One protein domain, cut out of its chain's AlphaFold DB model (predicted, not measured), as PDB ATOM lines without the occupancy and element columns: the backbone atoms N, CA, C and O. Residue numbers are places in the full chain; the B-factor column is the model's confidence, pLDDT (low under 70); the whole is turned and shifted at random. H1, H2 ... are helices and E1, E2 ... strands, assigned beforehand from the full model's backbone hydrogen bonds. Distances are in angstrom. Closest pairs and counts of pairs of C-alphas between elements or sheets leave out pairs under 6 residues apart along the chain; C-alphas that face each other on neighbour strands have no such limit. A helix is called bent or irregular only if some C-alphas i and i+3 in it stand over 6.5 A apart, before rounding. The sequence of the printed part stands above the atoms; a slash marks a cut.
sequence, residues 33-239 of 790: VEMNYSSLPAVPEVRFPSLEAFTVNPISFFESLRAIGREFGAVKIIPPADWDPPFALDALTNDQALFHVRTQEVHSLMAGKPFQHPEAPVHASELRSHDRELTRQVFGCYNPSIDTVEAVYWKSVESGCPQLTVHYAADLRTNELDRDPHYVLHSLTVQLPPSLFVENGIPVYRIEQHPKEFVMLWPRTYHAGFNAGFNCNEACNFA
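AT A GLANCE: This is residues 33 to 239 of the 790 residues of the protein "Jmjc domain-containing protein" of Cyclospora cayetanensis (UniProt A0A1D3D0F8). Look for two lobes joined by long winding links: at one end E1, E2 and E5 form a small sheet with the short helices H1, H2 and H3 beside it, and at the other the strand pair E3 and E4 stands with H5, H6 and H7 around it. Long stretches with no named element run between the lobes, and H8 sits within one such course, away from the other helices; residues 218 to 239 run from E5 across to the second lobe and back. The printed part has 207 residues with eight named helices and five named strands, in the order E1 H1 H2 H3 E2 H4 E3 H5 H6 H7 E4 H8 E5; the first sheet is mixed, in the order E1, E2, E5, and the second is antiparallel. The class is mixed, helices and strands, with 84 of the 207 residues in named elements, under half. The whole is compact and rounded, with a radius of gyration of the C-alphas of 18.4 A and spans of 46 by 44 by 36 A.

IN THESE COORDINATES: Start after residues 33 to 44 and find C-alpha 45 at (184.131, 161.551, 170.218), where E1 begins; it ends at residue 47. H1, residues 51 to 54, H2, residues 58 to 64, and H3, residues 66 to 72, follow. E2, residues 74 to 78, is the longest strand at 13.4 A. Next come H4, residues 90 to 93, E3, residues 102 to 105, and H5, residues 106 to 111. Find C-alpha 124 at (184.482, 192.328, 172.190); from there H6 runs 22.2 A to residue 139. H7, residues 146 to 159, is 19.6 A long. E4, residues 165 to 168, and H8, residues 194 to 199, lead on to E5, residues 214 to 217, which ends at C-alpha 217 at (195.099, 166.535, 174.703).

HOW THE PARTS SIT: Begin at E2, the inner strand of the first sheet. E1 is its parallel neighbour, at 28 degrees, and N 46 and O 76 are within hydrogen-bond range at 2.9 A. E1, H1, H2, H3 and E2 make a strand-helix-strand unit, two parallel neighbour strands with helices between them. On the other side of E2, E5 is antiparallel at 163 degrees, with N 77 and O 214 at 2.8 A. H3 is on this sheet but only grazes it; the closest C-alphas of H3 and E2, those of Ile 68 and Val 75, are 7.1 A apart. H1 is only just not on it, with 4 pairs of C-alphas within 10 A. Now go to E3 and E4, antiparallel at 152 degrees, where N 102 and O 168 are 2.8 A apart. The closest C-alphas of H6 and E4, those of Leu 127 and His 167, are 7.2 A apart. H5 touches H7, through residues 153 to 159 of H7 alone, and their closest C-alphas, those of His 107 and Val 157, are 4.6 A apart; they run the same way at a steep tilt of 45 degrees. H6 and H7 are near each other, with 6 pairs of C-alphas within 10 A. H4 is close but not clearly touching H6, with the C-alphas of Leu 92 and Ala 124 closest at 5.9 A. H8 touches no helix and is apart from H7, for instance. Every O i to N i+4 pair is within hydrogen-bond range in H2, H3, H6, H7 and H8; H1 and H4 are too short for one, and H5, irregular with C-alphas 107 and 110 at 7.6 A, has 0 of 2, but 2 of 3 O i to N i+3 pairs.

THE WHOLE: The two C-alphas farthest apart, those of Glu 52 and Gly 160, are 49.0 A apart. The printed part has no cut. The links E2 to H4, H5 to H6, E4 to H8 and H8 to E5 are long, the third with 25 residues. The mean pLDDT of the printed part is 85.6; look for values under 70 at residues 33 to 34 and 173 to 188.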
ATOM      1  N   VAL A  33     200.241 168.949 146.650       53.81
ATOM      2  CA  VAL A  33     199.100 168.039 146.733       53.81
ATOM      3  C   VAL A  33     197.886 168.867 147.139       53.81
ATOM      4  O   VAL A  33     197.832 169.388 148.248       53.81
ATOM      5  N   GLU A  34     196.907 168.988 146.244       64.31
ATOM      6  CA  GLU A  34     195.577 169.465 146.627       64.31
ATOM      7  C   GLU A  34     194.945 168.408 147.537       64.31
ATOM      8  O   GLU A  34     194.484 167.361 147.079       64.31
ATOM      9  N   MET A  35     194.985 168.654 148.847       74.50
ATOM     10  CA  MET A  35     194.413 167.757 149.841       74.50
ATOM     11  C   MET A  35     193.009 168.219 150.225       74.50
ATOM     12  O   MET A  35     192.794 169.378 150.575       74.50
ATOM     13  N   ASN A  36     192.051 167.293 150.214       82.38
ATOM     14  CA  ASN A  36     190.745 167.524 150.819       82.38
ATOM     15  C   ASN A  36     190.872 167.392 152.348       82.38
ATOM     16  O   ASN A  36     190.903 166.274 152.864       82.38
ATOM     17  N   TYR A  37     190.970 168.507 153.071       83.62
ATOM     18  CA  TYR A  37     191.156 168.513 154.530       83.62
ATOM     19  C   TYR A  37     190.021 167.802 155.287       83.62
ATOM     20  O   TYR A  37     190.290 167.082 156.247       83.62
ATOM     21  N   SER A  38     188.786 167.863 154.781       83.50
ATOM     22  CA  SER A  38     187.620 167.153 155.326       83.50
ATOM     23  C   SER A  38     187.706 165.623 155.181       83.50
ATOM     24  O   SER A  38     186.870 164.906 155.722       83.50
ATOM     25  N   SER A  39     188.705 165.099 154.452       86.69
ATOM     26  CA  SER A  39     188.992 163.656 154.364       86.69
ATOM     27  C   SER A  39     189.997 163.151 155.409       86.69
ATOM     28  O   SER A  39     190.246 161.945 155.476       86.69
ATOM     29  N   LEU A  40     190.573 164.042 156.228       90.88
ATOM     30  CA  LEU A  40     191.411 163.649 157.361       90.88
ATOM     31  C   LEU A  40     190.581 162.868 158.399       90.88
ATOM     32  O   LEU A  40     189.440 163.247 158.672       90.88
ATOM     33  N   PRO A  41     191.135 161.805 159.013       93.38
ATOM     34  CA  PRO A  41     190.426 161.050 160.041       93.38
ATOM     35  C   PRO A  41     190.116 161.947 161.244       93.38
ATOM     36  O   PRO A  41     190.988 162.667 161.729       93.38
ATOM     37  N   ALA A  42     188.882 161.907 161.739       93.62
ATOM     38  CA  ALA A  42     188.513 162.615 162.960       93.62
ATOM     39  C   ALA A  42     189.116 161.930 164.200       93.62
ATOM     40  O   ALA A  42     189.337 160.717 164.199       93.62
ATOM     41  N   VAL A  43     189.346 162.695 165.270       94.88
ATOM     42  CA  VAL A  43     189.572 162.103 166.602       94.88
ATOM     43  C   VAL A  43     188.292 161.434 167.122       94.88
ATOM     44  O   VAL A  43     187.196 161.840 166.726       94.88
ATOM     45  N   PRO A  44     188.388 160.455 168.039       95.56
ATOM     46  CA  PRO A  44     187.214 159.887 168.685       95.56
ATOM     47  C   PRO A  44     186.398 160.940 169.449       95.56
ATOM     48  O   PRO A  44     186.950 161.842 170.089       95.56
ATOM     49  N   GLU A  45     185.076 160.788 169.405       94.75
ATOM     50  CA  GLU A  45     184.131 161.551 170.218       94.75
ATOM     51  C   GLU A  45     183.619 160.681 171.371       94.75
ATOM     52  O   GLU A  45     183.208 159.541 171.151       94.75
ATOM     53  N   VAL A  46     183.577 161.229 172.586       91.88
ATOM     54  CA  VAL A  46     182.880 160.624 173.729       91.88
ATOM     55  C   VAL A  46     181.695 161.511 174.091       91.88
ATOM     56  O   VAL A  46     181.855 162.708 174.333       91.88
ATOM     57  N   ARG A  47     180.496 160.923 174.098       91.81
ATOM     58  CA  ARG A  47     179.216 161.593 174.366       91.81
ATOM     59  C   ARG A  47     178.648 161.050 175.665       91.81
ATOM     60  O   ARG A  47     178.549 159.839 175.806       91.81
ATOM     61  N   PHE A  48     178.261 161.930 176.581       85.44
ATOM     62  CA  PHE A  48     177.695 161.521 177.866       85.44
ATOM     63  C   PHE A  48     176.158 161.462 177.817       85.44
ATOM     64  O   PHE A  48     175.537 162.392 177.298       85.44
ATOM     65  N   PRO A  49     175.518 160.411 178.368       82.62
ATOM     66  CA  PRO A  49     174.063 160.250 178.317       82.62
ATOM     67  C   PRO A  49     173.303 161.060 179.383       82.62
ATOM     68  O   PRO A  49     172.103 161.281 179.231       82.62
ATOM     69  N   SER A  50     173.963 161.474 180.471       86.06
ATOM     70  CA  SER A  50     173.349 162.218 181.580       86.06
ATOM     71  C   SER A  50     174.376 163.011 182.389       86.06
ATOM     72  O   SER A  50     175.566 162.675 182.403       86.06
ATOM     73  N   LEU A  51     173.913 164.023 183.130       85.50
ATOM     74  CA  LEU A  51     174.751 164.784 184.060       85.50
ATOM     75  C   LEU A  51     175.402 163.908 185.147       85.50
ATOM     76  O   LEU A  51     176.549 164.151 185.510       85.50
ATOM     77  N   GLU A  52     174.730 162.856 185.628       84.19
ATOM     78  CA  GLU A  52     175.315 161.899 186.584       84.19
ATOM     79  C   GLU A  52     176.534 161.177 185.985       84.19
ATOM     80  O   GLU A  52     177.567 161.059 186.642       84.19
ATOM     81  N   ALA A  53     176.448 160.758 184.717       78.75
ATOM     82  CA  ALA A  53     177.570 160.141 184.017       78.75
ATOM     83  C   ALA A  53     178.714 161.138 183.756       78.75
ATOM     84  O   ALA A  53     179.877 160.747 183.776       78.75
ATOM     85  N   PHE A  54     178.396 162.420 183.543       83.19
ATOM     86  CA  PHE A  54     179.381 163.481 183.311       83.19
ATOM     87  C   PHE A  54     180.063 163.982 184.597       83.19
ATOM     88  O   PHE A  54     181.222 164.388 184.559       83.19
ATOM     89  N   THR A  55     179.397 163.892 185.754       75.81
ATOM     90  CA  THR A  55     179.912 164.337 187.072       75.81
ATOM     91  C   THR A  55     180.897 163.321 187.690       75.81
ATOM     92  O   THR A  55     180.990 163.147 188.904       75.81
ATOM     93  N   VAL A  56     181.655 162.617 186.846       74.25
ATOM     94  CA  VAL A  56     182.760 161.741 187.255       74.25
ATOM     95  C   VAL A  56     184.005 162.553 187.613       74.25
ATOM     96  O   VAL A  56     184.163 163.703 187.207       74.25
ATOM     97  N   ASN A  57     184.942 161.943 188.347       82.00
ATOM     98  CA  ASN A  57     186.255 162.547 188.563       82.00
ATOM     99  C   ASN A  57     186.959 162.740 187.196       82.00
ATOM    100  O   ASN A  57     187.232 161.742 186.518       82.00
ATOM    101  N   PRO A  58     187.281 163.984 186.783       83.31
ATOM    102  CA  PRO A  58     187.790 164.258 185.440       83.31
ATOM    103  C   PRO A  58     189.192 163.684 185.211       83.31
ATOM    104  O   PRO A  58     189.537 163.352 184.078       83.31
ATOM    105  N   ILE A  59     189.987 163.507 186.272       84.25
ATOM    106  CA  ILE A  59     191.297 162.857 186.185       84.25
ATOM    107  C   ILE A  59     191.121 161.357 185.944       84.25
ATOM    108  O   ILE A  59     191.713 160.822 185.013       84.25
ATOM    109  N   SER A  60     190.271 160.682 186.723       81.75
ATOM    110  CA  SER A  60     189.990 159.250 186.528       81.75
ATOM    111  C   SER A  60     189.390 158.959 185.147       81.75
ATOM    112  O   SER A  60     189.709 157.939 184.541       81.75
ATOM    113  N   PHE A  61     188.565 159.871 184.624       85.38
ATOM    114  CA  PHE A  61     188.044 159.793 183.260       85.38
ATOM    115  C   PHE A  61     189.139 159.995 182.199       85.38
ATOM    116  O   PHE A  61     189.266 159.185 181.287       85.38
ATOM    117  N   PHE A  62     190.001 161.007 182.336       87.31
ATOM    118  CA  PHE A  62     191.155 161.173 181.442       87.31
ATOM    119  C   PHE A  62     192.078 159.937 181.446       87.31
ATOM    120  O   PHE A  62     192.616 159.544 180.410       87.31
ATOM    121  N   GLU A  63     192.244 159.284 182.597       84.38
ATOM    122  CA  GLU A  63     193.053 158.070 182.723       84.38
ATOM    123  C   GLU A  63     192.414 156.837 182.064       84.38
ATOM    124  O   GLU A  63     193.146 156.043 181.466       84.38
ATOM    125  N   SER A  64     191.082 156.688 182.086       84.69
ATOM    126  CA  SER A  64     190.408 155.589 181.371       84.69
ATOM    127  C   SER A  64     190.538 155.721 179.848       84.69
ATOM    128  O   SER A  64     190.688 154.719 179.148       84.69
ATOM    129  N   LEU A  65     190.612 156.953 179.330       89.44
ATOM    130  CA  LEU A  65     190.826 157.241 177.906       89.44
ATOM    131  C   LEU A  65     192.293 157.112 177.440       89.44
ATOM    132  O   LEU A  65     192.602 157.423 176.288       89.44
ATOM    133  N   ARG A  66     193.219 156.622 178.282       84.62
ATOM    134  CA  ARG A  66     194.661 156.515 177.962       84.62
ATOM    135  C   ARG A  66     194.970 155.792 176.644       84.62
ATOM    136  O   ARG A  66     195.963 156.132 176.003       84.62
ATOM    137  N   ALA A  67     194.164 154.807 176.241       87.25
ATOM    138  CA  ALA A  67     194.343 154.103 174.967       87.25
ATOM    139  C   ALA A  67     194.106 155.033 173.762       87.25
ATOM    140  O   ALA A  67     194.978 155.143 172.900       87.25
ATOM    141  N   ILE A  68     192.996 155.784 173.766       89.56
ATOM    142  CA  ILE A  68     192.695 156.824 172.765       89.56
ATOM    143  C   ILE A  68     193.801 157.880 172.759       89.56
ATOM    144  O   ILE A  68     194.327 158.233 171.706       89.56
ATOM    145  N   GLY A  69     194.222 158.324 173.945       86.69
ATOM    146  CA  GLY A  69     195.313 159.277 174.102       86.69
ATOM    147  C   GLY A  69     196.640 158.845 173.481       86.69
ATOM    148  O   GLY A  69     197.394 159.690 173.011       86.69
ATOM    149  N   ARG A  70     196.923 157.537 173.449       85.06
ATOM    150  CA  ARG A  70     198.122 156.988 172.804       85.06
ATOM    151  C   ARG A  70     198.007 156.963 171.277       85.06
ATOM    152  O   ARG A  70     198.979 157.268 170.602       85.06
ATOM    153  N   GLU A  71     196.854 156.576 170.737       87.56
ATOM    154  CA  GLU A  71     196.666 156.384 169.289       87.56
ATOM    155  C   GLU A  71     196.374 157.693 168.534       87.56
ATOM    156  O   GLU A  71     196.862 157.902 167.419       87.56
ATOM    157  N   PHE A  72     195.600 158.587 169.156       92.50
ATOM    158  CA  PHE A  72     195.093 159.816 168.539       92.50
ATOM    159  C   PHE A  72     195.728 161.093 169.101       92.50
ATOM    160  O   PHE A  72     195.617 162.153 168.488       92.50
ATOM    161  N   GLY A  73     196.352 161.029 170.283       92.62
ATOM    162  CA  GLY A  73     196.863 162.197 171.015       92.62
ATOM    163  C   GLY A  73     195.775 163.115 171.592       92.62
ATOM    164  O   GLY A  73     196.056 163.947 172.455       92.62
ATOM    165  N   ALA A  74     194.526 162.972 171.152       95.06
ATOM    166  CA  ALA A  74     193.417 163.841 171.504       95.06
ATOM    167  C   ALA A  74     192.073 163.098 171.473       95.06
ATOM    168  O   ALA A  74     191.919 162.086 170.790       95.06
ATOM    169  N   VAL A  75     191.091 163.640 172.190       95.50
ATOM    170  CA  VAL A  75     189.690 163.196 172.168       95.50
ATOM    171  C   VAL A  75     188.776 164.416 172.252       95.50
ATOM    172  O   VAL A  75     189.117 165.400 172.922       95.50
ATOM    173  N   LYS A  76     187.611 164.355 171.605       96.62
ATOM    174  CA  LYS A  76     186.556 165.354 171.786       96.62
ATOM    175  C   LYS A  76     185.515 164.838 172.774       96.62
ATOM    176  O   LYS A  76     185.023 163.721 172.626       96.62
ATOM    177  N   ILE A  77     185.180 165.646 173.772       94.25
ATOM    178  CA  ILE A  77     184.176 165.322 174.783       94.25
ATOM    179  C   ILE A  77     182.955 166.206 174.572       94.25
ATOM    180  O   ILE A  77     183.060 167.431 174.514       94.25
ATOM    181  N   ILE A  78     181.797 165.562 174.495       94.12
ATOM    182  CA  ILE A  78     180.502 166.194 174.285       94.12
ATOM    183  C   ILE A  78     179.679 165.958 175.558       94.12
ATOM    184  O   ILE A  78     179.252 164.820 175.804       94.12
ATOM    185  N   PRO A  79     179.503 166.996 176.396       93.06
ATOM    186  CA  PRO A  79     178.679 166.925 177.598       93.06
ATOM    187  C   PRO A  79     177.216 166.575 177.275       93.06
ATOM    188  O   PRO A  79     176.779 166.717 176.127       93.06
ATOM    189  N   PRO A  80     176.442 166.118 178.270       92.75
ATOM    190  CA  PRO A  80     175.026 165.837 178.086       92.75
ATOM    191  C   PRO A  80     174.255 167.156 177.905       92.75
ATOM    192  O   PRO A  80     174.692 168.216 178.354       92.75
ATOM    193  N   ALA A  81     173.102 167.115 177.232       88.88
ATOM    194  CA  ALA A  81     172.380 168.327 176.821       88.88
ATOM    195  C   ALA A  81     171.808 169.168 177.986       88.88
ATOM    196  O   ALA A  81     171.431 170.318 177.777       88.88
ATOM    197  N   ASP A  82     171.729 168.598 179.190       89.50
ATOM    198  CA  ASP A  82     171.353 169.257 180.443       89.50
ATOM    199  C   ASP A  82     172.542 169.920 181.171       89.50
ATOM    200  O   ASP A  82     172.334 170.698 182.103       89.50
ATOM    201  N   TRP A  83     173.783 169.677 180.731       91.06
ATOM    202  CA  TRP A  83     174.958 170.415 181.190       91.06
ATOM    203  C   TRP A  83     175.116 171.713 180.386       91.06
ATOM    204  O   TRP A  83     175.762 171.752 179.341       91.06
ATOM    205  N   ASP A  84     174.514 172.792 180.888       88.94
ATOM    206  CA  ASP A  84     174.627 174.131 180.304       88.94
ATOM    207  C   ASP A  84     175.161 175.153 181.330       88.94
ATOM    208  O   ASP A  84     174.374 175.819 182.013       88.94
ATOM    209  N   PRO A  85     176.492 175.262 181.512       89.62
ATOM    210  CA  PRO A  85     177.067 176.234 182.432       89.62
ATOM    211  C   PRO A  85     176.874 177.670 181.910       89.62
ATOM    212  O   PRO A  85     177.126 177.941 180.732       89.62
ATOM    213  N   PRO A  86     176.492 178.631 182.774       88.31
ATOM    214  CA  PRO A  86     176.383 180.028 182.375       88.31
ATOM    215  C   PRO A  86     177.754 180.592 181.979       88.31
ATOM    216  O   PRO A  86     178.775 180.299 182.602       88.31
ATOM    217  N   PHE A  87     177.775 181.445 180.955       88.00
ATOM    218  CA  PHE A  87     178.995 182.117 180.513       88.00
ATOM    219  C   PHE A  87     179.398 183.205 181.520       88.00
ATOM    220  O   PHE A  87     178.794 184.270 181.556       88.00
ATOM    221  N   ALA A  88     180.419 182.935 182.336       82.62
ATOM    222  CA  ALA A  88     180.752 183.738 183.518       82.62
ATOM    223  C   ALA A  88     181.490 185.071 183.249       82.62
ATOM    224  O   ALA A  88     181.824 185.787 184.193       82.62
ATOM    225  N   LEU A  89     181.772 185.423 181.989       83.00
ATOM    226  CA  LEU A  89     182.519 186.638 181.629       83.00
ATOM    227  C   LEU A  89     181.574 187.762 181.171       83.00
ATOM    228  O   LEU A  89     181.651 188.233 180.034       83.00
ATOM    229  N   ASP A  90     180.708 188.221 182.079       81.62
ATOM    230  CA  ASP A  90     179.709 189.280 181.834       81.62
ATOM    231  C   ASP A  90     180.304 190.578 181.266       81.62
ATOM    232  O   ASP A  90     179.661 191.299 180.503       81.62
ATOM    233  N   ALA A  91     181.556 190.893 181.606       81.19
ATOM    234  CA  ALA A  91     182.242 192.063 181.067       81.19
ATOM    235  C   ALA A  91     182.508 191.950 179.550       81.19
ATOM    236  O   ALA A  91     182.519 192.971 178.867       81.19
ATOM    237  N   LEU A  92     182.673 190.737 179.003       83.12
ATOM    238  CA  LEU A  92     182.810 190.508 177.558       83.12
ATOM    239  C   LEU A  92     181.454 190.521 176.836       83.12
ATOM    240  O   LEU A  92     181.381 190.955 175.690       83.12
ATOM    241  N   THR A  93     180.375 190.049 177.472       82.12
ATOM    242  CA  THR A  93     179.031 190.029 176.856       82.12
ATOM    243  C   THR A  93     178.365 191.402 176.873       82.12
ATOM    244  O   THR A  93     177.741 191.780 175.884       82.12
ATOM    245  N   ASN A  94     178.561 192.168 177.949       86.75
ATOM    246  CA  ASN A  94     178.076 193.542 178.112       86.75
ATOM    247  C   ASN A  94     179.069 194.598 177.585       86.75
ATOM    248  O   ASN A  94     178.893 195.793 177.827       86.75
ATOM    249  N   ASP A  95     180.120 194.154 176.890       89.19
ATOM    250  CA  ASP A  95     181.118 194.981 176.202       89.19
ATOM    251  C   ASP A  95     181.873 195.986 177.100       89.19
ATOM    252  O   ASP A  95     182.404 196.984 176.628       89.19
ATOM    253  N   GLN A  96     181.944 195.722 178.407       85.88
ATOM    254  CA  GLN A  96     182.658 196.551 179.391       85.88
ATOM    255  C   GLN A  96     184.156 196.220 179.479       85.88
ATOM    256  O   GLN A  96     184.947 197.022 179.969       85.88
ATOM    257  N   ALA A  97     184.550 195.027 179.032       84.25
ATOM    258  CA  ALA A  97     185.929 194.569 179.013       84.25
ATOM    259  C   ALA A  97     186.703 195.129 177.811       84.25
ATOM    260  O   ALA A  97     186.322 194.913 176.660       84.25
ATOM    261  N   LEU A  98     187.845 195.753 178.104       86.81
ATOM    262  CA  LEU A  98     188.906 196.072 177.152       86.81
ATOM    263  C   LEU A  98     190.032 195.046 177.277       86.81
ATOM    264  O   LEU A  98     190.395 194.659 178.389       86.81
ATOM    265  N   PHE A  99     190.598 194.614 176.151       87.00
ATOM    266  CA  PHE A  99     191.724 193.680 176.137       87.00
ATOM    267  C   PHE A  99     192.606 193.851 174.895       87.00
ATOM    268  O   PHE A  99     192.162 194.278 173.829       87.00
ATOM    269  N   HIS A 100     193.885 193.510 175.035       87.38
ATOM    270  CA  HIS A 100     194.869 193.624 173.961       87.38
ATOM    271  C   HIS A 100     194.762 192.459 172.962       87.38
ATOM    272  O   HIS A 100     194.688 191.286 173.341       87.38
ATOM    273  N   VAL A 101     194.815 192.778 171.666       89.25
ATOM    274  CA  VAL A 101     194.798 191.805 170.560       89.25
ATOM    275  C   VAL A 101     196.175 191.616 169.927       89.25
ATOM    276  O   VAL A 101     197.094 192.413 170.098       89.25
ATOM    277  N   ARG A 102     196.311 190.541 169.151       89.69
ATOM    278  CA  ARG A 102     197.421 190.293 168.228       89.69
ATOM    279  C   ARG A 102     196.883 190.367 166.806       89.69
ATOM    280  O   ARG A 102     195.858 189.760 166.511       89.69
ATOM    281  N   THR A 103     197.583 191.062 165.920       89.81
ATOM    282  CA  THR A 103     197.286 191.067 164.484       89.81
ATOM    283  C   THR A 103     198.172 190.036 163.786       89.81
ATOM    284  O   THR A 103     199.393 190.008 163.977       89.81
ATOM    285  N   GLN A 104     197.547 189.166 162.994       90.62
ATOM    286  CA  GLN A 104     198.155 187.985 162.387       90.62
ATOM    287  C   GLN A 104     197.927 187.976 160.869       90.62
ATOM    288  O   GLN A 104     196.800 187.927 160.385       90.62
ATOM    289  N   GLU A 105     199.018 187.972 160.105       91.88
ATOM    290  CA  GLU A 105     199.004 187.805 158.649       91.88
ATOM    291  C   GLU A 105     198.937 186.305 158.300       91.88
ATOM    292  O   GLU A 105     199.971 185.638 158.225       91.88
ATOM    293  N   VAL A 106     197.733 185.760 158.078       91.56
ATOM    294  CA  VAL A 106     197.501 184.318 157.814       91.56
ATOM    295  C   VAL A 106     198.353 183.819 156.642       91.56
ATOM    296  O   VAL A 106     199.067 182.821 156.738       91.56
ATOM    297  N   HIS A 107     198.367 184.605 155.567       89.50
ATOM    298  CA  HIS A 107     199.136 184.376 154.343       89.50
ATOM    299  C   HIS A 107     200.669 184.390 154.539       89.50
ATOM    300  O   HIS A 107     201.426 184.083 153.618       89.50
ATOM    301  N   SER A 108     201.146 184.774 155.729       85.62
ATOM    302  CA  SER A 108     202.556 184.793 156.118       85.62
ATOM    303  C   SER A 108     202.896 183.793 157.236       85.62
ATOM    304  O   SER A 108     204.040 183.782 157.697       85.62
ATOM    305  N   LEU A 109     201.974 182.921 157.664       84.44
ATOM    306  CA  LEU A 109     202.217 181.997 158.783       84.44
ATOM    307  C   LEU A 109     203.267 180.924 158.491       84.44
ATOM    308  O   LEU A 109     204.090 180.631 159.355       84.44
ATOM    309  N   MET A 110     203.360 180.422 157.257       79.25
ATOM    310  CA  MET A 110     204.487 179.558 156.865       79.25
ATOM    311  C   MET A 110     205.845 180.278 156.921       79.25
ATOM    312  O   MET A 110     206.890 179.634 156.839       79.25
ATOM    313  N   ALA A 111     205.852 181.613 157.027       75.19
ATOM    314  CA  ALA A 111     207.056 182.425 157.150       75.19
ATOM    315  C   ALA A 111     207.445 182.756 158.603       75.19
ATOM    316  O   ALA A 111     208.453 183.436 158.805       75.19
ATOM    317  N   GLY A 112     206.688 182.282 159.604       72.94
ATOM    318  CA  GLY A 112     207.037 182.432 161.020       72.94
ATOM    319  C   GLY A 112     207.142 183.879 161.504       72.94
ATOM    320  O   GLY A 112     207.859 184.139 162.474       72.94
ATOM    321  N   LYS A 113     206.495 184.830 160.810       75.25
ATOM    322  CA  LYS A 113     206.541 186.255 161.164       75.25
ATOM    323  C   LYS A 113     206.015 186.463 162.594       75.25
ATOM    324  O   LYS A 113     205.015 185.846 162.951       75.25
ATOM    325  N   PRO A 114     206.649 187.325 163.408       74.31
ATOM    326  CA  PRO A 114     206.105 187.687 164.711       74.31
ATOM    327  C   PRO A 114     204.730 188.343 164.560       74.31
ATOM    328  O   PRO A 114     204.468 189.029 163.570       74.31
ATOM    329  N   PHE A 115     203.879 188.147 165.564       81.69
ATOM    330  CA  PHE A 115     202.625 188.878 165.685       81.69
ATOM    331  C   PHE A 115     202.889 190.382 165.791       81.69
ATOM    332  O   PHE A 115     203.874 190.809 166.397       81.69
ATOM    333  N   GLN A 116     201.987 191.178 165.227       84.88
ATOM    334  CA  GLN A 116     201.932 192.607 165.506       84.88
ATOM    335  C   GLN A 116     201.029 192.814 166.729       84.88
ATOM    336  O   GLN A 116     200.018 192.126 166.873       84.88
ATOM    337  N   HIS A 117     201.391 193.745 167.604       84.44
ATOM    338  CA  HIS A 117     200.654 194.053 168.827       84.44
ATOM    339  C   HIS A 117     200.192 195.513 168.754       84.44
ATOM    340  O   HIS A 117     201.018 196.402 168.963       84.44
ATOM    341  N   PRO A 118     198.926 195.783 168.384       85.94
ATOM    342  CA  PRO A 118     198.347 197.120 168.480       85.94
ATOM    343  C   PRO A 118     198.421 197.650 169.917       85.94
ATOM    344  O   PRO A 118     198.174 196.904 170.862       85.94
ATOM    345  N   GLU A 119     198.755 198.933 170.074       80.81
ATOM    346  CA  GLU A 119     198.865 199.582 171.392       80.81
ATOM    347  C   GLU A 119     197.499 199.835 172.044       80.81
ATOM    348  O   GLU A 119     197.399 199.880 173.265       80.81
ATOM    349  N   ALA A 120     196.446 200.009 171.241       86.50
ATOM    350  CA  ALA A 120     195.094 200.200 171.746       86.50
ATOM    351  C   ALA A 120     194.447 198.839 172.079       86.50
ATOM    352  O   ALA A 120     194.390 197.972 171.198       86.50
ATOM    353  N   PRO A 121     193.928 198.637 173.305       88.75
ATOM    354  CA  PRO A 121     193.029 197.528 173.585       88.75
ATOM    355  C   PRO A 121     191.685 197.753 172.880       88.75
ATOM    356  O   PRO A 121     191.299 198.890 172.604       88.75
ATOM    357  N   VAL A 122     190.966 196.666 172.612       90.06
ATOM    358  CA  VAL A 122     189.689 196.677 171.885       90.06
ATOM    359  C   VAL A 122     188.572 196.049 172.710       90.06
ATOM    360  O   VAL A 122     188.822 195.304 173.663       90.06
ATOM    361  N   HIS A 123     187.337 196.342 172.316       91.50
ATOM    362  CA  HIS A 123     186.126 195.739 172.869       91.50
ATOM    363  C   HIS A 123     185.755 194.430 172.143       91.50
ATOM    364  O   HIS A 123     186.157 194.175 171.001       91.50
ATOM    365  N   ALA A 124     184.937 193.588 172.781       91.00
ATOM    366  CA  ALA A 124     184.482 192.328 172.190       91.00
ATOM    367  C   ALA A 124     183.532 192.553 170.995       91.00
ATOM    368  O   ALA A 124     183.547 191.780 170.031       91.00
ATOM    369  N   SER A 125     182.728 193.620 171.025       92.81
ATOM    370  CA  SER A 125     181.874 194.044 169.910       92.81
ATOM    371  C   SER A 125     182.676 194.450 168.671       92.81
ATOM    372  O   SER A 125     182.269 194.132 167.552       92.81
ATOM    373  N   GLU A 126     183.836 195.080 168.857       93.06
ATOM    374  CA  GLU A 126     184.718 195.531 167.781       93.06
ATOM    375  C   GLU A 126     185.326 194.337 167.035       93.06
ATOM    376  O   GLU A 126     185.208 194.240 165.814       93.06
ATOM    377  N   LEU A 127     185.869 193.359 167.769       92.25
ATOM    378  CA  LEU A 127     186.331 192.082 167.209       92.25
ATOM    379  C   LEU A 127     185.227 191.341 166.448       92.25
ATOM    380  O   LEU A 127     185.465 190.847 165.347       92.25
ATOM    381  N   ARG A 128     184.009 191.299 166.998       92.88
ATOM    382  CA  ARG A 128     182.841 190.690 166.344       92.88
ATOM    383  C   ARG A 128     182.440 191.434 165.064       92.88
ATOM    384  O   ARG A 128     182.003 190.808 164.101       92.88
ATOM    385  N   SER A 129     182.580 192.759 165.043       93.81
ATOM    386  CA  SER A 129     182.338 193.591 163.861       93.81
ATOM    387  C   SER A 129     183.377 193.321 162.768       93.81
ATOM    388  O   SER A 129     183.012 193.069 161.618       93.81
ATOM    389  N   HIS A 130     184.663 193.274 163.138       93.00
ATOM    390  CA  HIS A 130     185.763 192.940 162.232       93.00
ATOM    391  C   HIS A 130     185.634 191.528 161.643       93.00
ATOM    392  O   HIS A 130     185.758 191.371 160.430       93.00
ATOM    393  N   ASP A 131     185.318 190.518 162.461       94.69
ATOM    394  CA  ASP A 131     185.056 189.143 162.009       94.69
ATOM    395  C   ASP A 131     183.901 189.083 160.997       94.69
ATOM    396  O   ASP A 131     184.027 188.502 159.915       94.69
ATOM    397  N   ARG A 132     182.787 189.759 161.303       95.12
ATOM    398  CA  ARG A 132     181.600 189.793 160.444       95.12
ATOM    399  C   ARG A 132     181.863 190.464 159.095       95.12
ATOM    400  O   ARG A 132     181.373 189.982 158.072       95.12
ATOM    401  N   GLU A 133     182.603 191.570 159.083       95.44
ATOM    402  CA  GLU A 133     182.942 192.287 157.853       95.44
ATOM    403  C   GLU A 133     183.996 191.534 157.029       95.44
ATOM    404  O   GLU A 133     183.821 191.390 155.819       95.44
ATOM    405  N   LEU A 134     185.024 190.958 157.662       94.25
ATOM    406  CA  LEU A 134     185.999 190.097 156.985       94.25
ATOM    407  C   LEU A 134     185.312 188.883 156.344       94.25
ATOM    408  O   LEU A 134     185.545 188.590 155.173       94.25
ATOM    409  N   THR A 135     184.419 188.214 157.077       94.94
ATOM    410  CA  THR A 135     183.643 187.071 156.574       94.94
ATOM    411  C   THR A 135     182.827 187.468 155.340       94.94
ATOM    412  O   THR A 135     182.890 186.801 154.304       94.94
ATOM    413  N   ARG A 136     182.144 188.621 155.393       95.38
ATOM    414  CA  ARG A 136     181.389 189.170 154.258       95.38
ATOM    415  C   ARG A 136     182.280 189.474 153.049       95.38
ATOM    416  O   ARG A 136     181.879 189.181 151.925       95.38
ATOM    417  N   GLN A 137     183.459 190.058 153.262       94.62
ATOM    418  CA  GLN A 137     184.404 190.404 152.194       94.62
ATOM    419  C   GLN A 137     185.032 189.169 151.532       94.62
ATOM    420  O   GLN A 137     185.197 189.151 150.315       94.62
ATOM    421  N   VAL A 138     185.377 188.145 152.317       94.38
ATOM    422  CA  VAL A 138     186.091 186.948 151.839       94.38
ATOM    423  C   VAL A 138     185.148 185.922 151.209       94.38
ATOM    424  O   VAL A 138     185.491 185.336 150.183       94.38
ATOM    425  N   PHE A 139     183.966 185.705 151.795       95.19
ATOM    426  CA  PHE A 139     183.044 184.634 151.388       95.19
ATOM    427  C   PHE A 139     181.776 185.134 150.680       95.19
ATOM    428  O   PHE A 139     181.001 184.325 150.175       95.19
ATOM    429  N   GLY A 140     181.519 186.447 150.654       94.75
ATOM    430  CA  GLY A 140     180.295 187.028 150.084       94.75
ATOM    431  C   GLY A 140     179.023 186.780 150.909       94.75
ATOM    432  O   GLY A 140     177.939 187.208 150.518       94.75
ATOM    433  N   CYS A 141     179.133 186.113 152.061       92.88
ATOM    434  CA  CYS A 141     178.034 185.786 152.966       92.88
ATOM    435  C   CYS A 141     178.467 185.967 154.433       92.88
ATOM    436  O   CYS A 141     179.634 186.217 154.711       92.88
ATOM    437  N   TYR A 142     177.530 185.847 155.379       90.62
ATOM    438  CA  TYR A 142     177.817 185.945 156.822       90.62
ATOM    439  C   TYR A 142     177.919 184.588 157.535       90.62
ATOM    440  O   TYR A 142     178.154 184.559 158.736       90.62
ATOM    441  N   ASN A 143     177.677 183.477 156.831       91.56
ATOM    442  CA  ASN A 143     177.643 182.135 157.418       91.56
ATOM    443  C   ASN A 143     178.183 181.093 156.414       91.56
ATOM    444  O   ASN A 143     177.399 180.310 155.868       91.56
ATOM    445  N   PRO A 144     179.489 181.138 156.084       95.06
ATOM    446  CA  PRO A 144     180.137 180.120 155.257       95.06
ATOM    447  C   PRO A 144     180.138 178.755 155.965       95.06
ATOM    448  O   PRO A 144     180.095 178.685 157.192       95.06
ATOM    449  N   SER A 145     180.213 177.656 155.206       93.69
ATOM    450  CA  SER A 145     180.437 176.335 155.814       93.69
ATOM    451  C   SER A 145     181.865 176.219 156.349       93.69
ATOM    452  O   SER A 145     182.788 176.819 155.796       93.69
ATOM    453  N   ILE A 146     182.064 175.404 157.389       92.31
ATOM    454  CA  ILE A 146     183.385 175.198 158.004       92.31
ATOM    455  C   ILE A 146     184.392 174.655 156.979       92.31
ATOM    456  O   ILE A 146     185.500 175.178 156.908       92.31
ATOM    457  N   ASP A 147     183.988 173.736 156.091       91.25
ATOM    458  CA  ASP A 147     184.825 173.264 154.973       91.25
ATOM    459  C   ASP A 147     185.275 174.406 154.039       91.25
ATOM    460  O   ASP A 147     186.405 174.417 153.550       91.25
ATOM    461  N   THR A 148     184.407 175.398 153.799       93.06
ATOM    462  CA  THR A 148     184.734 176.569 152.965       93.06
ATOM    463  C   THR A 148     185.761 177.463 153.661       93.06
ATOM    464  O   THR A 148     186.704 177.933 153.020       93.06
ATOM    465  N   VAL A 149     185.610 177.677 154.972       94.62
ATOM    466  CA  VAL A 149     186.572 178.450 155.774       94.62
ATOM    467  C   VAL A 149     187.916 177.723 155.847       94.62
ATOM    468  O   VAL A 149     188.949 178.343 155.604       94.62
ATOM    469  N   GLU A 150     187.912 176.410 156.090       93.62
ATOM    470  CA  GLU A 150     189.105 175.557 156.139       93.62
ATOM    471  C   GLU A 150     189.877 175.574 154.811       93.62
ATOM    472  O   GLU A 150     191.090 175.805 154.796       93.62
ATOM    473  N   ALA A 151     189.176 175.426 153.683       90.75
ATOM    474  CA  ALA A 151     189.782 175.490 152.356       90.75
ATOM    475  C   ALA A 151     190.413 176.864 152.061       90.75
ATOM    476  O   ALA A 151     191.527 176.934 151.538       90.75
ATOM    477  N   VAL A 152     189.739 177.969 152.407       92.94
ATOM    478  CA  VAL A 152     190.272 179.329 152.195       92.94
ATOM    479  C   VAL A 152     191.439 179.637 153.137       92.94
ATOM    480  O   VAL A 152     192.426 180.231 152.693       92.94
ATOM    481  N   TYR A 153     191.371 179.196 154.396       94.06
ATOM    482  CA  TYR A 153     192.452 179.333 155.372       94.06
ATOM    483  C   TYR A 153     193.731 178.652 154.874       94.06
ATOM    484  O   TYR A 153     194.760 179.314 154.717       94.06
ATOM    485  N   TRP A 154     193.670 177.357 154.544       91.12
ATOM    486  CA  TRP A 154     194.858 176.631 154.091       91.12
ATOM    487  C   TRP A 154     195.381 177.149 152.753       91.12
ATOM    488  O   TRP A 154     196.588 177.336 152.608       91.12
ATOM    489  N   LYS A 155     194.497 177.515 151.814       88.94
ATOM    490  CA  LYS A 155     194.897 178.171 150.560       88.94
ATOM    491  C   LYS A 155     195.660 179.480 150.811       88.94
ATOM    492  O   LYS A 155     196.674 179.718 150.149       88.94
ATOM    493  N   SER A 156     195.224 180.295 151.776       91.12
ATOM    494  CA  SER A 156     195.929 181.514 152.198       91.12
ATOM    495  C   SER A 156     197.321 181.190 152.749       91.12
ATOM    496  O   SER A 156     198.307 181.747 152.264       91.12
ATOM    497  N   VAL A 157     197.421 180.236 153.683       88.06
ATOM    498  CA  VAL A 157     198.684 179.803 154.312       88.06
ATOM    499  C   VAL A 157     199.681 179.236 153.286       88.06
ATOM    500  O   VAL A 157     200.837 179.654 153.263       88.06
ATOM    501  N   GLU A 158     199.251 178.315 152.418       85.19
ATOM    502  CA  GLU A 158     200.121 177.592 151.476       85.19
ATOM    503  C   GLU A 158     200.536 178.419 150.250       85.19
ATOM    504  O   GLU A 158     201.659 178.290 149.744       85.19
ATOM    505  N   SER A 159     199.620 179.238 149.722       83.56
ATOM    506  CA  SER A 159     199.835 179.973 148.470       83.56
ATOM    507  C   SER A 159     200.188 181.448 148.667       83.56
ATOM    508  O   SER A 159     200.711 182.067 147.740       83.56
ATOM    509  N   GLY A 160     199.923 182.005 149.853       83.94
ATOM    510  CA  GLY A 160     199.982 183.441 150.128       83.94
ATOM    511  C   GLY A 160     198.765 184.227 149.612       83.94
ATOM    512  O   GLY A 160     198.794 185.457 149.631       83.94
ATOM    513  N   CYS A 161     197.725 183.547 149.114       84.50
ATOM    514  CA  CYS A 161     196.541 184.148 148.497       84.50
ATOM    515  C   CYS A 161     195.250 183.387 148.889       84.50
ATOM    516  O   CYS A 161     195.222 182.164 148.764       84.50
ATOM    517  N   PRO A 162     194.160 184.055 149.320       89.19
ATOM    518  CA  PRO A 162     194.038 185.499 149.536       89.19
ATOM    519  C   PRO A 162     194.971 185.995 150.648       89.19
ATOM    520  O   PRO A 162     195.348 185.235 151.541       89.19
ATOM    521  N   GLN A 163     195.361 187.269 150.591       92.00
ATOM    522  CA  GLN A 163     196.102 187.902 151.680       92.00
ATOM    523  C   GLN A 163     195.124 188.250 152.798       92.00
ATOM    524  O   GLN A 163     194.417 189.249 152.722       92.00
ATOM    525  N   LEU A 164     195.061 187.391 153.814       92.75
ATOM    526  CA  LEU A 164     194.215 187.602 154.984       92.75
ATOM    527  C   LEU A 164     195.050 188.136 156.147       92.75
ATOM    528  O   LEU A 164     196.167 187.659 156.388       92.75
ATOM    529  N   THR A 165     194.470 189.091 156.865       92.69
ATOM    530  CA  THR A 165     194.966 189.649 158.124       92.69
ATOM    531  C   THR A 165     193.824 189.566 159.127       92.69
ATOM    532  O   THR A 165     192.718 190.008 158.825       92.69
ATOM    533  N   VAL A 166     194.076 188.967 160.287       93.31
ATOM    534  CA  VAL A 166     193.065 188.709 161.324       93.31
ATOM    535  C   VAL A 166     193.521 189.249 162.675       93.31
ATOM    536  O   VAL A 166     194.722 189.403 162.913       93.31
ATOM    537  N   HIS A 167     192.567 189.507 163.568       91.50
ATOM    538  CA  HIS A 167     192.830 189.883 164.955       91.50
ATOM    539  C   HIS A 167     192.473 188.721 165.882       91.50
ATOM    540  O   HIS A 167     191.424 188.101 165.725       91.50
ATOM    541  N   TYR A 168     193.339 188.429 166.848       88.56
ATOM    542  CA  TYR A 168     193.136 187.351 167.810       88.56
ATOM    543  C   TYR A 168     193.654 187.759 169.191       88.56
ATOM    544  O   TYR A 168     194.809 188.160 169.337       88.56
ATOM    545  N   ALA A 169     192.804 187.663 170.212       86.50
ATOM    546  CA  ALA A 169     193.210 187.817 171.603       86.50
ATOM    547  C   ALA A 169     193.601 186.447 172.169       86.50
ATOM    548  O   ALA A 169     192.834 185.492 172.087       86.50
ATOM    549  N   ALA A 170     194.810 186.354 172.718       83.50
ATOM    550  CA  ALA A 170     195.406 185.095 173.149       83.50
ATOM    551  C   ALA A 170     196.188 185.277 174.449       83.50
ATOM    552  O   ALA A 170     196.834 186.311 174.654       83.50
ATOM    553  N   ASP A 171     196.184 184.235 175.280       76.06
ATOM    554  CA  ASP A 171     196.837 184.196 176.592       76.06
ATOM    555  C   ASP A 171     196.352 185.300 177.561       76.06
ATOM    556  O   ASP A 171     197.144 185.804 178.365       76.06
ATOM    557  N   LEU A 172     195.075 185.697 177.466       77.69
ATOM    558  CA  LEU A 172     194.400 186.552 178.453       77.69
ATOM    559  C   LEU A 172     194.292 185.798 179.789       77.69
ATOM    560  O   LEU A 172     194.029 184.594 179.784       77.69
ATOM    561  N   ARG A 173     194.466 186.472 180.936       69.88
ATOM    562  CA  ARG A 173     194.182 185.841 182.236       69.88
ATOM    563  C   ARG A 173     192.695 186.005 182.535       69.88
ATOM    564  O   ARG A 173     192.149 187.093 182.393       69.88
ATOM    565  N   THR A 174     192.055 184.949 183.017       66.62
ATOM    566  CA  THR A 174     190.642 184.974 183.433       66.62
ATOM    567  C   THR A 174     190.381 185.939 184.594       66.62
ATOM    568  O   THR A 174     189.312 186.536 184.663       66.62
ATOM    569  N   ASN A 175     191.379 186.153 185.458       63.44
ATOM    570  CA  ASN A 175     191.294 187.060 186.610       63.44
ATOM    571  C   ASN A 175     191.772 188.495 186.301       63.44
ATOM    572  O   ASN A 175     191.507 189.407 187.076       63.44
ATOM    573  N   GLU A 176     192.506 188.690 185.201       60.94
ATOM    574  CA  GLU A 176     193.141 189.954 184.802       60.94
ATOM    575  C   GLU A 176     193.168 190.016 183.264       60.94
ATOM    576  O   GLU A 176     194.058 189.466 182.613       60.94
ATOM    577  N   LEU A 177     192.176 190.675 182.659       54.41
ATOM    578  CA  LEU A 177     192.089 190.810 181.195       54.41
ATOM    579  C   LEU A 177     193.220 191.662 180.593       54.41
ATOM    580  O   LEU A 177     193.426 191.640 179.377       54.41
ATOM    581  N   ASP A 178     193.962 192.375 181.439       45.44
ATOM    582  CA  ASP A 178     195.140 193.135 181.054       45.44
ATOM    583  C   ASP A 178     196.426 192.316 181.236       45.44
ATOM    584  O   ASP A 178     196.574 191.524 182.171       45.44
ATOM    585  N   ARG A 179     197.369 192.474 180.308       50.53
ATOM    586  CA  ARG A 179     198.529 191.585 180.173       50.53
ATOM    587  C   ARG A 179     199.773 192.393 179.861       50.53
ATOM    588  O   ARG A 179     199.759 193.201 178.941       50.53
ATOM    589  N   ASP A 180     200.881 192.071 180.524       45.94
ATOM    590  CA  ASP A 180     202.207 192.502 180.070       45.94
ATOM    591  C   ASP A 180     202.442 192.004 178.620       45.94
ATOM    592  O   ASP A 180     202.471 190.779 178.388       45.94
ATOM    593  N   PRO A 181     202.625 192.910 177.634       43.69
ATOM    594  CA  PRO A 181     202.900 192.542 176.245       43.69
ATOM    595  C   PRO A 181     204.151 191.663 176.082       43.69
ATOM    596  O   PRO A 181     204.269 190.931 175.097       43.69
ATOM    597  N   HIS A 182     205.077 191.693 177.044       41.47
ATOM    598  CA  HIS A 182     206.360 191.000 176.977       41.47
ATOM    599  C   HIS A 182     206.344 189.554 177.502       41.47
ATOM    600  O   HIS A 182     207.319 188.828 177.283       41.47
ATOM    601  N   TYR A 183     205.256 189.076 178.123       42.94
ATOM    602  CA  TYR A 183     205.167 187.698 178.639       42.94
ATOM    603  C   TYR A 183     204.934 186.659 177.517       42.94
ATOM    604  O   TYR A 183     203.862 186.063 177.390       42.94
ATOM    605  N   VAL A 184     205.916 186.457 176.637       42.28
ATOM    606  CA  VAL A 184     205.811 185.534 175.493       42.28
ATOM    607  C   VAL A 184     206.396 184.163 175.844       42.28
ATOM    608  O   VAL A 184     207.601 183.928 175.730       42.28
ATOM    609  N   LEU A 185     205.520 183.219 176.205       44.00
ATOM    610  CA  LEU A 185     205.831 181.787 176.268       44.00
ATOM    611  C   LEU A 185     205.988 181.219 174.845       44.00
ATOM    612  O   LEU A 185     205.130 180.518 174.322       44.00
ATOM    613  N   HIS A 186     207.152 181.497 174.256       51.66
ATOM    614  CA  HIS A 186     207.590 181.087 172.917       51.66
ATOM    615  C   HIS A 186     206.880 181.770 171.740       51.66
ATOM    616  O   HIS A 186     205.712 182.136 171.768       51.66
ATOM    617  N   SER A 187     207.632 181.932 170.650       55.03
ATOM    618  CA  SER A 187     207.132 182.491 169.396       55.03
ATOM    619  C   SER A 187     206.447 181.381 168.587       55.03
ATOM    620  O   SER A 187     207.056 180.767 167.712       55.03
ATOM    621  N   LEU A 188     205.190 181.083 168.932       66.19
ATOM    622  CA  LEU A 188     204.313 180.153 168.207       66.19
ATOM    623  C   LEU A 188     203.762 180.821 166.934       66.19
ATOM    624  O   LEU A 188     202.582 181.138 166.839       66.19
ATOM    625  N   THR A 189     204.646 181.112 165.977       70.19
ATOM    626  CA  THR A 189     204.333 181.933 164.789       70.19
ATOM    627  C   THR A 189     204.291 181.161 163.473       70.19
ATOM    628  O   THR A 189     203.947 181.737 162.442       70.19
ATOM    629  N   VAL A 190     204.677 179.882 163.480       78.69
ATOM    630  CA  VAL A 190     204.758 179.044 162.278       78.69
ATOM    631  C   VAL A 190     203.542 178.128 162.206       78.69
ATOM    632  O   VAL A 190     203.373 177.286 163.083       78.69
ATOM    633  N   GLN A 191     202.768 178.241 161.127       84.25
ATOM    634  CA  GLN A 191     201.773 177.236 160.741       84.25
ATOM    635  C   GLN A 191     202.329 176.394 159.587       84.25
ATOM    636  O   GLN A 191     202.935 176.936 158.659       84.25
ATOM    637  N   LEU A 192     202.116 175.079 159.636       83.88
ATOM    638  CA  LEU A 192     202.455 174.138 158.564       83.88
ATOM    639  C   LEU A 192     201.182 173.397 158.127       83.88
ATOM    640  O   LEU A 192     200.381 173.050 158.996       83.88
ATOM    641  N   PRO A 193     200.976 173.153 156.822       86.38
ATOM    642  CA  PRO A 193     199.764 172.507 156.342       86.38
ATOM    643  C   PRO A 193     199.748 171.002 156.669       86.38
ATOM    644  O   PRO A 193     200.785 170.341 156.554       86.38
ATOM    645  N   PRO A 194     198.584 170.428 157.032       89.44
ATOM    646  CA  PRO A 194     198.390 168.994 157.259       89.44
ATOM    647  C   PRO A 194     198.926 168.079 156.145       89.44
ATOM    648  O   PRO A 194     199.483 167.020 156.441       89.44
ATOM    649  N   SER A 195     198.827 168.515 154.884       83.94
ATOM    650  CA  SER A 195     199.366 167.839 153.692       83.94
ATOM    651  C   SER A 195     200.838 167.436 153.860       83.94
ATOM    652  O   SER A 195     201.196 166.282 153.627       83.94
ATOM    653  N   LEU A 196     201.673 168.339 154.388       80.25
ATOM    654  CA  LEU A 196     203.104 168.117 154.618       80.25
ATOM    655  C   LEU A 196     203.383 166.945 155.571       80.25
ATOM    656  O   LEU A 196     204.348 166.203 155.381       80.25
ATOM    657  N   PHE A 197     202.559 166.777 156.606       85.94
ATOM    658  CA  PHE A 197     202.711 165.702 157.585       85.94
ATOM    659  C   PHE A 197     202.240 164.363 157.001       85.94
ATOM    660  O   PHE A 197     202.974 163.375 157.082       85.94
ATOM    661  N   VAL A 198     201.085 164.355 156.324       86.38
ATOM    662  CA  VAL A 198     200.509 163.162 155.678       86.38
ATOM    663  C   VAL A 198     201.414 162.632 154.560       86.38
ATOM    664  O   VAL A 198     201.705 161.438 154.534       86.38
ATOM    665  N   GLU A 199     201.948 163.500 153.691       83.06
ATOM    666  CA  GLU A 199     202.942 163.132 152.665       83.06
ATOM    667  C   GLU A 199     204.199 162.497 153.268       83.06
ATOM    668  O   GLU A 199     204.805 161.593 152.688       83.06
ATOM    669  N   ASN A 200     204.596 162.955 154.457       80.56
ATOM    670  CA  ASN A 200     205.715 162.383 155.184       80.56
ATOM    671  C   ASN A 200     205.336 161.115 155.963       80.56
ATOM    672  O   ASN A 200     206.241 160.486 156.502       80.56
ATOM    673  N   GLY A 201     204.073 160.687 156.008       83.69
ATOM    674  CA  GLY A 201     203.639 159.521 156.783       83.69
ATOM    675  C   GLY A 201     203.646 159.763 158.295       83.69
ATOM    676  O   GLY A 201     203.951 158.849 159.057       83.69
ATOM    677  N   ILE A 202     203.373 160.998 158.718       85.88
ATOM    678  CA  ILE A 202     203.065 161.358 160.107       85.88
ATOM    679  C   ILE A 202     201.532 161.383 160.228       85.88
ATOM    680  O   ILE A 202     200.889 162.018 159.386       85.88
ATOM    681  N   PRO A 203     200.924 160.697 161.214       90.12
ATOM    682  CA  PRO A 203     199.475 160.708 161.386       90.12
ATOM    683  C   PRO A 203     198.984 162.112 161.760       90.12
ATOM    684  O   PRO A 203     199.590 162.796 162.585       90.12
ATOM    685  N   VAL A 204     197.875 162.530 161.153       92.62
ATOM    686  CA  VAL A 204     197.176 163.785 161.460       92.62
ATOM    687  C   VAL A 204     195.698 163.473 161.610       92.62
ATOM    688  O   VAL A 204     195.119 162.829 160.735       92.62
ATOM    689  N   TYR A 205     195.101 163.968 162.691       94.62
ATOM    690  CA  TYR A 205     193.677 163.836 162.971       94.62
ATOM    691  C   TYR A 205     193.004 165.213 162.988       94.62
ATOM    692  O   TYR A 205     193.605 166.199 163.417       94.62
ATOM    693  N   ARG A 206     191.758 165.283 162.513       93.94
ATOM    694  CA  ARG A 206     190.930 166.499 162.496       93.94
ATOM    695  C   ARG A 206     190.061 166.562 163.755       93.94
ATOM    696  O   ARG A 206     189.540 165.544 164.208       93.94
ATOM    697  N   ILE A 207     189.873 167.765 164.295       94.88
ATOM    698  CA  ILE A 207     188.928 168.037 165.384       94.88
ATOM    699  C   ILE A 207     188.098 169.253 164.997       94.88
ATOM    700  O   ILE A 207     188.654 170.292 164.650       94.88
ATOM    701  N   GLU A 208     186.780 169.127 165.086       95.12
ATOM    702  CA  GLU A 208     185.840 170.238 164.971       95.12
ATOM    703  C   GLU A 208     185.172 170.414 166.336       95.12
ATOM    704  O   GLU A 208     184.443 169.526 166.785       95.12
ATOM    705  N   GLN A 209     185.511 171.506 167.028       95.94
ATOM    706  CA  GLN A 209     185.006 171.838 168.361       95.94
ATOM    707  C   GLN A 209     183.894 172.884 168.241       95.94
ATOM    708  O   GLN A 209     184.135 174.015 167.815       95.94
ATOM    709  N   HIS A 210     182.687 172.514 168.648       95.00
ATOM    710  CA  HIS A 210     181.543 173.412 168.749       95.00
ATOM    711  C   HIS A 210     181.448 174.048 170.153       95.00
ATOM    712  O   HIS A 210     182.113 173.599 171.093       95.00
ATOM    713  N   PRO A 211     180.629 175.102 170.337       93.81
ATOM    714  CA  PRO A 211     180.403 175.693 171.653       93.81
ATOM    715  C   PRO A 211     179.946 174.651 172.683       93.81
ATOM    716  O   PRO A 211     179.089 173.824 172.385       93.81
ATOM    717  N   LYS A 212     180.486 174.745 173.906       92.50
ATOM    718  CA  LYS A 212     180.237 173.834 175.045       92.50
ATOM    719  C   LYS A 212     180.794 172.403 174.887       92.50
ATOM    720  O   LYS A 212     180.596 171.588 175.782       92.50
ATOM    721  N   GLU A 213     181.540 172.094 173.824       94.94
ATOM    722  CA  GLU A 213     182.338 170.860 173.723       94.94
ATOM    723  C   GLU A 213     183.752 171.064 174.300       94.94
ATOM    724  O   GLU A 213     184.332 172.147 174.176       94.94
ATOM    725  N   PHE A 214     184.355 170.015 174.869       95.19
ATOM    726  CA  PHE A 214     185.758 170.030 175.304       95.19
ATOM    727  C   PHE A 214     186.654 169.257 174.332       95.19
ATOM    728  O   PHE A 214     186.238 168.279 173.712       95.19
ATOM    729  N   VAL A 215     187.930 169.634 174.285       95.81
ATOM    730  CA  VAL A 215     188.999 168.846 173.660       95.81
ATOM    731  C   VAL A 215     190.043 168.550 174.729       95.81
ATOM    732  O   VAL A 215     190.565 169.475 175.349       95.81
ATOM    733  N   MET A 216     190.351 167.272 174.957       94.25
ATOM    734  CA  MET A 216     191.448 166.864 175.844       94.25
ATOM    735  C   MET A 216     192.638 166.397 175.005       94.25
ATOM    736  O   MET A 216     192.461 165.688 174.015       94.25
ATOM    737  N   LEU A 217     193.845 166.795 175.412       93.94
ATOM    738  CA  LEU A 217     195.099 166.535 174.703       93.94
ATOM    739  C   LEU A 217     196.070 165.768 175.605       93.94
ATOM    740  O   LEU A 217     196.246 166.113 176.775       93.94
ATOM    741  N   TRP A 218     196.738 164.754 175.059       92.75
ATOM    742  CA  TRP A 218     197.717 163.949 175.786       92.75
ATOM    743  C   TRP A 218     199.135 164.532 175.717       92.75
ATOM    744  O   TRP A 218     199.458 165.300 174.803       92.75
ATOM    745  N   PRO A 219     200.020 164.173 176.666       90.81
ATOM    746  CA  PRO A 219     201.383 164.694 176.720       90.81
ATOM    747  C   PRO A 219     202.167 164.437 175.423       90.81
ATOM    748  O   PRO A 219     202.064 163.369 174.834       90.81
ATOM    749  N   ARG A 220     202.982 165.417 175.002       86.44
ATOM    750  CA  ARG A 220     203.719 165.458 173.713       86.44
ATOM    751  C   ARG A 220     202.852 165.497 172.436       86.44
ATOM    752  O   ARG A 220     203.431 165.530 171.353       86.44
ATOM    753  N   THR A 221     201.523 165.604 172.523       90.12
ATOM    754  CA  THR A 221     200.670 165.793 171.332       90.12
ATOM    755  C   THR A 221     200.866 167.182 170.723       90.12
ATOM    756  O   THR A 221     200.480 168.202 171.303       90.12
ATOM    757  N   TYR A 222     201.447 167.224 169.523       89.81
ATOM    758  CA  TYR A 222     201.453 168.425 168.695       89.81
ATOM    759  C   TYR A 222     200.048 168.688 168.155       89.81
ATOM    760  O   TYR A 222     199.413 167.799 167.599       89.81
ATOM    761  N   HIS A 223     199.586 169.924 168.301       92.69
ATOM    762  CA  HIS A 223     198.292 170.386 167.820       92.69
ATOM    763  C   HIS A 223     198.449 171.780 167.208       92.69
ATOM    764  O   HIS A 223     199.316 172.560 167.608       92.69
ATOM    765  N   ALA A 224     197.615 172.079 166.219       91.06
ATOM    766  CA  ALA A 224     197.514 173.374 165.565       91.06
ATOM    767  C   ALA A 224     196.080 173.540 165.054       91.06
ATOM    768  O   ALA A 224     195.418 172.551 164.743       91.06
ATOM    769  N   GLY A 225     195.599 174.776 164.957       92.00
ATOM    770  CA  GLY A 225     194.228 175.053 164.538       92.00
ATOM    771  C   GLY A 225     194.009 176.520 164.193       92.00
ATOM    772  O   GLY A 225     194.935 177.330 164.244       92.00
ATOM    773  N   PHE A 226     192.773 176.838 163.829       93.69
ATOM    774  CA  PHE A 226     192.276 178.179 163.546       93.69
ATOM    775  C   PHE A 226     190.802 178.252 163.970       93.69
ATOM    776  O   PHE A 226     190.139 177.223 164.093       93.69
ATOM    777  N   ASN A 227     190.287 179.461 164.186       95.06
ATOM    778  CA  ASN A 227     188.876 179.673 164.502       95.06
ATOM    779  C   ASN A 227     188.083 179.888 163.206       95.06
ATOM    780  O   ASN A 227     188.540 180.613 162.324       95.06
ATOM    781  N   ALA A 228     186.899 179.279 163.095       93.44
ATOM    782  CA  ALA A 228     186.040 179.421 161.914       93.44
ATOM    783  C   ALA A 228     185.291 180.773 161.841       93.44
ATOM    784  O   ALA A 228     184.705 181.090 160.811       93.44
ATOM    785  N   GLY A 229     185.310 181.547 162.930       93.56
ATOM    786  CA  GLY A 229     184.706 182.872 163.089       93.56
ATOM    787  C   GLY A 229     184.829 183.339 164.545       93.56
ATOM    788  O   GLY A 229     185.535 182.703 165.336       93.56
ATOM    789  N   PHE A 230     184.129 184.412 164.925       93.31
ATOM    790  CA  PHE A 230     184.145 184.951 166.290       93.31
ATOM    791  C   PHE A 230     183.694 183.917 167.340       93.31
ATOM    792  O   PHE A 230     182.539 183.485 167.361       93.31
ATOM    793  N   ASN A 231     184.597 183.565 168.258       93.62
ATOM    794  CA  ASN A 231     184.361 182.631 169.357       93.62
ATOM    795  C   ASN A 231     185.081 183.068 170.650       93.62
ATOM    796  O   ASN A 231     185.767 184.089 170.696       93.62
ATOM    797  N   CYS A 232     184.884 182.297 171.718       91.62
ATOM    798  CA  CYS A 232     185.603 182.429 172.978       91.62
ATOM    799  C   CYS A 232     185.878 181.021 173.511       91.62
ATOM    800  O   CYS A 232     184.952 180.216 173.629       91.62
ATOM    801  N   ASN A 233     187.144 180.728 173.804       92.00
ATOM    802  CA  ASN A 233     187.607 179.419 174.251       92.00
ATOM    803  C   ASN A 233     188.456 179.606 175.512       92.00
ATOM    804  O   ASN A 233     189.315 180.487 175.552       92.00
ATOM    805  N   GLU A 234     188.255 178.745 176.505       91.50
ATOM    806  CA  GLU A 234     189.101 178.651 177.694       91.50
ATOM    807  C   GLU A 234     189.911 177.349 177.644       91.50
ATOM    808  O   GLU A 234     189.438 176.326 177.145       91.50
ATOM    809  N   ALA A 235     191.150 177.387 178.136       91.25
ATOM    810  CA  ALA A 235     192.033 176.231 178.192       91.25
ATOM    811  C   ALA A 235     192.886 176.271 179.462       91.25
ATOM    812  O   ALA A 235     193.440 177.311 179.821       91.25
ATOM    813  N   CYS A 236     193.049 175.119 180.110       91.19
ATOM    814  CA  CYS A 236     193.923 174.952 181.265       91.19
ATOM    815  C   CYS A 236     194.864 173.755 181.066       91.19
ATOM    816  O   CYS A 236     194.548 172.792 180.370       91.19
ATOM    817  N   ASN A 237     196.044 173.823 181.683       91.62
ATOM    818  CA  ASN A 237     196.960 172.687 181.757       91.62
ATOM    819  C   ASN A 237     196.748 171.967 183.091       91.62
ATOM    820  O   ASN A 237     196.688 172.616 184.134       91.62
ATOM    821  N   PHE A 238     196.711 170.637 183.067       91.38
ATOM    822  CA  PHE A 238     196.651 169.794 184.259       91.38
ATOM    823  C   PHE A 238     197.712 168.686 184.179       91.38
ATOM    824  O   PHE A 238     198.170 168.319 183.096       91.38
ATOM    825  N   ALA A 239     198.151 168.193 185.337       91.12
ATOM    826  CA  ALA A 239     199.301 167.295 185.462       91.12
ATOM    827  C   ALA A 239     199.007 166.165 186.472       91.12
ATOM    828  O   ALA A 239     199.444 166.244 187.620       91.12
TER     829      ALA A 239